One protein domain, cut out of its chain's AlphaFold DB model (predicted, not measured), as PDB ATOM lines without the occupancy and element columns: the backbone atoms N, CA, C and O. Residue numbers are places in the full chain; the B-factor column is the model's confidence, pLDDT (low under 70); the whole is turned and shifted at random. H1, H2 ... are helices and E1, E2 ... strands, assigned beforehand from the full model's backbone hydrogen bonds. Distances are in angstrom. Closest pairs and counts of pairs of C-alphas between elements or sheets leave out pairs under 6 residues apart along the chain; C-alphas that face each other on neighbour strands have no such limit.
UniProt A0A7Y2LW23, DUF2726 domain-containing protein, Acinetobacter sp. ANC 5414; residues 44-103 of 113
ATOM      1  N   TYR A  44      25.552   6.086 127.712       89.62
ATOM      2  CA  TYR A  44      26.687   5.893 126.814       89.62
ATOM      3  C   TYR A  44      26.692   4.485 126.211       89.62
ATOM      4  O   TYR A  44      26.678   4.346 124.986       89.62
ATOM      5  N   GLU A  45      26.581   3.460 127.058       93.19
ATOM      6  CA  GLU A  45      26.408   2.068 126.633       93.19
ATOM      7  C   GLU A  45      25.191   1.905 125.715       93.19
ATOM      8  O   GLU A  45      25.273   1.228 124.699       93.19
ATOM      9  N   CYS A  46      24.074   2.576 126.001       94.38
ATOM     10  CA  CYS A  46      22.882   2.519 125.151       94.38
ATOM     11  C   CYS A  46      23.175   2.977 123.711       94.38
ATOM     12  O   CYS A  46      22.786   2.308 122.752       94.38
ATOM     13  N   ARG A  47      23.922   4.076 123.536       94.12
ATOM     14  CA  ARG A  47      24.331   4.540 122.199       94.12
ATOM     15  C   ARG A  47      25.250   3.538 121.508       94.12
ATOM     16  O   ARG A  47      25.122   3.332 120.305       94.12
ATOM     17  N   MET A  48      26.175   2.925 122.245       94.75
ATOM     18  CA  MET A  48      27.046   1.889 121.691       94.75
ATOM     19  C   MET A  48      26.254   0.647 121.274       94.75
ATOM     20  O   MET A  48      26.461   0.130 120.182       94.75
ATOM     21  N   TYR A  49      25.303   0.210 122.097       96.19
ATOM     22  CA  TYR A  49      24.438  -0.929 121.807       96.19
ATOM     23  C   TYR A  49      23.693  -0.759 120.480       96.19
ATOM     24  O   TYR A  49      23.682  -1.672 119.655       96.19
ATOM     25  N   VAL A  50      23.111   0.424 120.249       96.19
ATOM     26  CA  VAL A  50      22.427   0.743 118.987       96.19
ATOM     27  C   VAL A  50      23.396   0.658 117.807       96.19
ATOM     28  O   VAL A  50      23.099  -0.030 116.835       96.19
ATOM     29  N   ARG A  51      24.593   1.248 117.921       96.31
ATOM     30  CA  ARG A  51      25.615   1.178 116.862       96.31
ATOM     31  C   ARG A  51      26.061  -0.248 116.563       96.31
ATOM     32  O   ARG A  51      26.224  -0.600 115.402       96.31
ATOM     33  N   LEU A  52      26.242  -1.075 117.591       96.56
ATOM     34  CA  LEU A  52      26.592  -2.485 117.420       96.56
ATOM     35  C   LEU A  52      25.477  -3.243 116.695       96.56
ATOM     36  O   LEU A  52      25.756  -3.994 115.768       96.56
ATOM     37  N   LYS A  53      24.216  -3.014 117.066       97.06
ATOM     38  CA  LYS A  53      23.052  -3.609 116.394       97.06
ATOM     39  C   LYS A  53      22.945  -3.207 114.923       97.06
ATOM     40  O   LYS A  53      22.582  -4.042 114.102       97.06
ATOM     41  N   GLU A  54      23.234  -1.950 114.599       97.50
ATOM     42  CA  GLU A  54      23.195  -1.432 113.227       97.50
ATOM     43  C   GLU A  54      24.373  -1.933 112.382       97.50
ATOM     44  O   GLU A  54      24.182  -2.310 111.230       97.50
ATOM     45  N   ALA A  55      25.580  -1.976 112.953       96.56
ATOM     46  CA  ALA A  55      26.783  -2.446 112.267       96.56
ATOM     47  C   ALA A  55      26.787  -3.968 112.046       96.56
ATOM     48  O   ALA A  55      27.385  -4.454 111.086       96.56
ATOM     49  N   PHE A  56      26.125  -4.718 112.929       95.69
ATOM     50  CA  PHE A  56      26.137  -6.178 112.958       95.69
ATOM     51  C   PHE A  56      24.710  -6.758 112.983       95.69
ATOM     52  O   PHE A  56      24.354  -7.467 113.924       95.69
ATOM     53  N   PRO A  57      23.873  -6.501 111.958       95.12
ATOM     54  CA  PRO A  57      22.444  -6.824 111.996       95.12
ATOM     55  C   PRO A  57      22.147  -8.330 112.045       95.12
ATOM     56  O   PRO A  57      21.136  -8.732 112.616       95.12
ATOM     57  N   GLN A  58      23.029  -9.161 111.479       96.12
ATOM     58  CA  GLN A  58      22.929 -10.627 111.529       96.12
ATOM     59  C   GLN A  58      23.451 -11.252 112.837       96.12
ATOM     60  O   GLN A  58      23.336 -12.458 113.035       96.12
ATOM     61  N   TYR A  59      24.047 -10.458 113.729       96.75
ATOM     62  CA  TYR A  59      24.609 -10.938 114.989       96.75
ATOM     63  C   TYR A  59      23.735 -10.520 116.172       96.75
ATOM     64  O   TYR A  59      23.033  -9.505 116.148       96.75
ATOM     65  N   HIS A  60      23.799 -11.289 117.257       97.75
ATOM     66  CA  HIS A  60      23.126 -10.924 118.499       97.75
ATOM     67  C   HIS A  60      24.073 -10.139 119.398       97.75
ATOM     68  O   HIS A  60      25.189 -10.574 119.668       97.75
ATOM     69  N   VAL A  61      23.601  -9.002 119.905       97.44
ATOM     70  CA  VAL A  61      24.326  -8.191 120.886       97.44
ATOM     71  C   VAL A  61      23.690  -8.406 122.253       97.44
ATOM     72  O   VAL A  61      22.521  -8.067 122.461       97.44
ATOM     73  N   LEU A  62      24.458  -8.961 123.186       97.38
ATOM     74  CA  LEU A  62      24.104  -9.045 124.599       97.38
ATOM     75  C   LEU A  62      24.794  -7.915 125.362       97.38
ATOM     76  O   LEU A  62      25.944  -7.607 125.067       97.38
ATOM     77  N   ALA A  63      24.114  -7.324 126.343       96.06
ATOM     78  CA  ALA A  63      24.669  -6.285 127.208       96.06
ATOM     79  C   ALA A  63      24.831  -6.793 128.648       96.06
ATOM     80  O   ALA A  63      23.996  -7.575 129.110       96.06
ATOM     81  N   GLN A  64      25.855  -6.317 129.361       95.19
ATOM     82  CA  GLN A  64      26.095  -6.611 130.783       95.19
ATOM     83  C   GLN A  64      26.181  -8.120 131.072       95.19
ATOM     84  O   GLN A  64      25.498  -8.657 131.950       95.19
ATOM     85  N   VAL A  65      27.021  -8.837 130.316       95.94
ATOM     86  CA  VAL A  65      27.154 -10.297 130.446       95.94
ATOM     87  C   VAL A  65      28.211 -10.646 131.488       95.94
ATOM     88  O   VAL A  65      29.372 -10.248 131.380       95.94
ATOM     89  N   ALA A  66      27.821 -11.427 132.497       96.00
ATOM     90  CA  ALA A  66      28.744 -11.922 133.513       96.00
ATOM     91  C   ALA A  66      29.799 -12.851 132.897       96.00
ATOM     92  O   ALA A  66      29.463 -13.792 132.178       96.00
ATOM     93  N   PHE A  67      31.070 -12.675 133.268       95.50
ATOM     94  CA  PHE A  67      32.151 -13.534 132.771       95.50
ATOM     95  C   PHE A  67      31.928 -15.014 133.095       95.50
ATOM     96  O   PHE A  67      32.335 -15.879 132.329       95.50
ATOM     97  N   SER A  68      31.251 -15.328 134.202       95.44
ATOM     98  CA  SER A  68      30.925 -16.709 134.571       95.44
ATOM     99  C   SER A  68      29.957 -17.408 133.612       95.44
ATOM    100  O   SER A  68      29.825 -18.625 133.692       95.44
ATOM    101  N   ALA A  69      29.260 -16.665 132.745       94.69
ATOM    102  CA  ALA A  69      28.457 -17.227 131.658       94.69
ATOM    103  C   ALA A  69      29.291 -17.496 130.392       94.69
ATOM    104  O   ALA A  69      28.866 -18.261 129.534       94.69
ATOM    105  N   LEU A  70      30.467 -16.871 130.281       95.25
ATOM    106  CA  LEU A  70      31.334 -16.923 129.104       95.25
ATOM    107  C   LEU A  70      32.474 -17.926 129.279       95.25
ATOM    108  O   LEU A  70      32.866 -18.607 128.337       95.25
ATOM    109  N   ILE A  71      33.018 -18.015 130.493       94.12
ATOM    110  CA  ILE A  71      34.164 -18.859 130.819       94.12
ATOM    111  C   ILE A  71      33.955 -19.579 132.150       94.12
ATOM    112  O   ILE A  71      33.278 -19.099 133.061       94.12
ATOM    113  N   THR A  72      34.580 -20.748 132.282       95.69
ATOM    114  CA  THR A  72      34.527 -21.562 133.498       95.69
ATOM    115  C   THR A  72      35.888 -22.176 133.811       95.69
ATOM    116  O   THR A  72      36.792 -22.209 132.981       95.69
ATOM    117  N   SER A  73      36.057 -22.642 135.044       95.81
ATOM    118  CA  SER A  73      37.248 -23.364 135.481       95.81
ATOM    119  C   SER A  73      36.890 -24.304 136.626       95.81
ATOM    120  O   SER A  73      36.112 -23.938 137.509       95.81
ATOM    121  N   HIS A  74      37.510 -25.486 136.651       96.19
ATOM    122  CA  HIS A  74      37.418 -26.412 137.785       96.19
ATOM    123  C   HIS A  74      38.164 -25.895 139.024       96.19
ATOM    124  O   HIS A  74      37.871 -26.305 140.146       96.19
ATOM    125  N   ASN A  75      39.115 -24.971 138.849       97.06
ATOM    126  CA  ASN A  75      39.859 -24.385 139.954       97.06
ATOM    127  C   ASN A  75      39.106 -23.179 140.531       97.06
ATOM    128  O   ASN A  75      38.995 -22.128 139.896       97.06
ATOM    129  N   LEU A  76      38.665 -23.302 141.784       95.31
ATOM    130  CA  LEU A  76      37.915 -22.256 142.475       95.31
ATOM    131  C   LEU A  76      38.691 -20.932 142.591       95.31
ATOM    132  O   LEU A  76      38.102 -19.863 142.441       95.31
ATOM    133  N   LYS A  77      40.016 -20.977 142.794       95.81
ATOM    134  CA  LYS A  77      40.851 -19.764 142.864       95.81
ATOM    135  C   LYS A  77      40.854 -19.011 141.535       95.81
ATOM    136  O   LYS A  77      40.817 -17.786 141.535       95.81
ATOM    137  N   ILE A  78      40.879 -19.732 140.411       94.88
ATOM    138  CA  ILE A  78      40.799 -19.134 139.070       94.88
ATOM    139  C   ILE A  78      39.391 -18.588 138.830       94.88
ATOM    140  O   ILE A  78      39.254 -17.440 138.417       94.88
ATOM    141  N   ARG A  79      38.351 -19.357 139.171       94.88
ATOM    142  CA  ARG A  79      36.949 -18.938 139.031       94.88
ATOM    143  C   ARG A  79      36.637 -17.644 139.784       94.88
ATOM    144  O   ARG A  79      35.962 -16.761 139.259       94.88
ATOM    145  N   ASN A  80      37.204 -17.474 140.974       94.19
ATOM    146  CA  ASN A  80      37.043 -16.254 141.764       94.19
ATOM    147  C   ASN A  80      37.602 -14.994 141.080       94.19
ATOM    148  O   ASN A  80      37.123 -13.902 141.376       94.19
ATOM    149  N   LYS A  81      38.552 -15.119 140.138       94.31
ATOM    150  CA  LYS A  81      39.105 -13.967 139.402       94.31
ATOM    151  C   LYS A  81      38.086 -13.303 138.476       94.31
ATOM    152  O   LYS A  81      38.215 -12.114 138.198       94.31
ATOM    153  N   PHE A  82      37.102 -14.055 137.985       93.94
ATOM    154  CA  PHE A  82      36.125 -13.563 137.012       93.94
ATOM    155  C   PHE A  82      34.673 -13.624 137.499       93.94
ATOM    156  O   PHE A  82      33.814 -12.987 136.907       93.94
ATOM    157  N   ASN A  83      34.380 -14.302 138.612       93.50
ATOM    158  CA  ASN A  83      33.020 -14.445 139.158       93.50
ATOM    159  C   ASN A  83      32.303 -13.115 139.468       93.50
ATOM    160  O   ASN A  83      31.087 -13.092 139.610       93.50
ATOM    161  N   ARG A  84      33.057 -12.022 139.638       91.25
ATOM    162  CA  ARG A  84      32.521 -10.679 139.922       91.25
ATOM    163  C   ARG A  84      32.653  -9.723 138.737       91.25
ATOM    164  O   ARG A  84      32.335  -8.551 138.890       91.25
ATOM    165  N   LYS A  85      33.164 -10.205 137.601       94.25
ATOM    166  CA  LYS A  85      33.362  -9.402 136.399       94.25
ATOM    167  C   LYS A  85      32.144  -9.508 135.496       94.25
ATOM    168  O   LYS A  85      31.581 -10.592 135.320       94.25
ATOM    169  N   VAL A  86      31.780  -8.380 134.914       94.38
ATOM    170  CA  VAL A  86      30.704  -8.230 133.941       94.38
ATOM    171  C   VAL A  86      31.287  -7.437 132.783       94.38
ATOM    172  O   VAL A  86      32.028  -6.497 133.033       94.38
ATOM    173  N   THR A  87      30.984  -7.885 131.572       94.44
ATOM    174  CA  THR A  87      31.377  -7.240 130.314       94.44
ATOM    175  C   THR A  87      30.307  -6.265 129.870       94.44
ATOM    176  O   THR A  87      29.124  -6.546 130.086       94.44
ATOM    177  N   ASP A  88      30.678  -5.188 129.185       95.31
ATOM    178  CA  ASP A  88      29.679  -4.275 128.623       95.31
ATOM    179  C   ASP A  88      28.856  -4.922 127.511       95.31
ATOM    180  O   ASP A  88      27.623  -4.907 127.591       95.31
ATOM    181  N   PHE A  89      29.501  -5.549 126.516       96.75
ATOM    182  CA  PHE A  89      28.805  -6.260 125.440       96.75
ATOM    183  C   PHE A  89      29.464  -7.569 125.008       96.75
ATOM    184  O   PHE A  89      30.676  -7.760 125.087       96.75
ATOM    185  N   VAL A  90      28.642  -8.459 124.457       97.62
ATOM    186  CA  VAL A  90      29.074  -9.700 123.808       97.62
ATOM    187  C   VAL A  90      28.346  -9.848 122.478       97.62
ATOM    188  O   VAL A  90      27.117  -9.763 122.434       97.62
ATOM    189  N   LEU A  91      29.098 -10.090 121.403       97.69
ATOM    190  CA  LEU A  91      28.545 -10.446 120.097       97.69
ATOM    191  C   LEU A  91      28.465 -11.964 119.951       97.69
ATOM    192  O   LEU A  91      29.456 -12.668 120.168       97.69
ATOM    193  N   LEU A  92      27.305 -12.449 119.518       98.25
ATOM    194  CA  LEU A  92      27.068 -13.848 119.182       98.25
ATOM    195  C   LEU A  92      26.719 -14.009 117.702       98.25
ATOM    196  O   LEU A  92      26.066 -13.141 117.123       98.25
ATOM    197  N   ASN A  93      27.082 -15.150 117.114       97.00
ATOM    198  CA  ASN A  93      26.528 -15.582 115.827       97.00
ATOM    199  C   ASN A  93      25.082 -16.093 115.955       97.00
ATOM    200  O   ASN A  93      24.552 -16.219 117.058       97.00
ATOM    201  N   GLU A  94      24.459 -16.411 114.818       95.88
ATOM    202  CA  GLU A  94      23.098 -16.973 114.743       95.88
ATOM    203  C   GLU A  94      22.946 -18.281 115.544       95.88
ATOM    204  O   GLU A  94      21.881 -18.569 116.083       95.88
ATOM    205  N   SER A  95      24.034 -19.041 115.699       97.25
ATOM    206  CA  SER A  95      24.100 -20.256 116.526       97.25
ATOM    207  C   SER A  95      24.343 -19.975 118.018       97.25
ATOM    208  O   SER A  95      24.644 -20.899 118.774       97.25
ATOM    209  N   LEU A  96      24.247 -18.713 118.452       96.12
ATOM    210  CA  LEU A  96      24.473 -18.238 119.823       96.12
ATOM    211  C   LEU A  96      25.883 -18.511 120.376       96.12
ATOM    212  O   LEU A  96      26.089 -18.558 121.589       96.12
ATOM    213  N   GLN A  97      26.874 -18.660 119.501       96.38
ATOM    214  CA  GLN A  97      28.272 -18.807 119.897       96.38
ATOM    215  C   GLN A  97      28.924 -17.439 120.054       96.38
ATOM    216  O   GLN A  97      28.751 -16.559 119.211       96.38
ATOM    217  N   VAL A  98      29.711 -17.285 121.120       96.31
ATOM    218  CA  VAL A  98      30.459 -16.057 121.411       96.31
ATOM    219  C   VAL A  98      31.529 -15.833 120.349       96.31
ATOM    220  O   VAL A  98      32.405 -16.674 120.166       96.31
ATOM    221  N   LEU A  99      31.470 -14.681 119.682       95.88
ATOM    222  CA  LEU A  99      32.481 -14.246 118.718       95.88
ATOM    223  C   LEU A  99      33.453 -13.252 119.338       95.88
ATOM    224  O   LEU A  99      34.661 -13.366 119.159       95.88
ATOM    225  N   VAL A 100      32.913 -12.265 120.053       94.56
ATOM    226  CA  VAL A 100      33.672 -11.128 120.572       94.56
ATOM    227  C   VAL A 100      33.086 -10.668 121.900       94.56
ATOM    228  O   VAL A 100      31.867 -10.633 122.079       94.56
ATOM    229  N   ILE A 101      33.978 -10.288 122.812       95.50
ATOM    230  CA  ILE A 101      33.670  -9.583 124.057       95.50
ATOM    231  C   ILE A 101      34.151  -8.142 123.888       95.50
ATOM    232  O   ILE A 101      35.275  -7.924 123.436       95.50
ATOM    233  N   ILE A 102      33.308  -7.177 124.240       93.94
ATOM    234  CA  ILE A 102      33.579  -5.745 124.123       93.94
ATOM    235  C   ILE A 102      33.450  -5.139 125.515       93.94
ATOM    236  O   ILE A 102      32.386  -5.215 126.128       93.94
ATOM    237  N   GLU A 103      34.530  -4.529 125.983       92.19
ATOM    238  CA  GLU A 103      34.548  -3.661 127.160       92.19
ATOM    239  C   GLU A 103      34.716  -2.226 126.670       92.19
ATOM    240  O   GLU A 103      35.512  -1.957 125.763       92.19
TER     241      GLU A 103
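What this domain is: This is residues 44 to 103 of the 113 residues of the protein "DUF2726 domain-containing protein" of Acinetobacter sp. ANC 5414 (UniProt A0A7Y2LW23). A small, strongly twisted sheet of three strands is covered on one face by H1, which runs along edge strand E1. Between E1 and E2 the chain makes an excursion through two short helices, with H2 beside the sheet's end and H3 at the far end of the flat outline. The printed part has 60 residues, in the order H1, E1, H2, H3, E2, E3. The sheet, E1 - E2 - E3, is antiparallel, and the class is mixed, helices and strands. The whole is only just loose, close to compact, with a radius of gyration of the C-alphas of 12.9 A and spans of 39 by 28 by 10 A.

Where its parts are: H1, residues 44 to 55, begins at C-alpha 44 (26.687, 5.893, 126.814) and is 16.8 A long. E1, residues 60 to 66, measures 16.1 A. H2, residues 67 to 70, and H3, residues 76 to 79, follow. E2, residues 86 to 92, measures 16.2 A. E3, residues 98 to 102, measures 11.1 A and ends at C-alpha 102 (33.579, -5.745, 124.123).

How they stand to each other: H1 is on the sheet at a height of 9.8 A; in these two layers, a helix on one face of a sheet, it lies over E1, at 15 degrees on the local plane. The closest C-alphas of H1 and E1 are those of Lys 53 and Val 61, 6.5 A apart. E1 and E2 are antiparallel at 154 degrees, with N 62 and O 90 2.9 A apart. E2 and E3 form a hairpin at 141 degrees, with N 102 and O 89 2.8 A apart. H2 only grazes the sheet with residues 67 to 70; H3 is not on it. H2 and H3 are close but not clearly touching, Ser 68 and Arg 79 having the closest C-alphas, 7.8 A apart. In H1 every O i to N i+4 pair is within hydrogen-bond range; H2 and H3 are too short for such a pair.

The domain as a whole: The C-alphas farthest apart are those of Glu 54 and Lys 77, 39.1 A. The printed part has no cut and no long link. Its mean pLDDT is 95.5, and no printed residue is under 70.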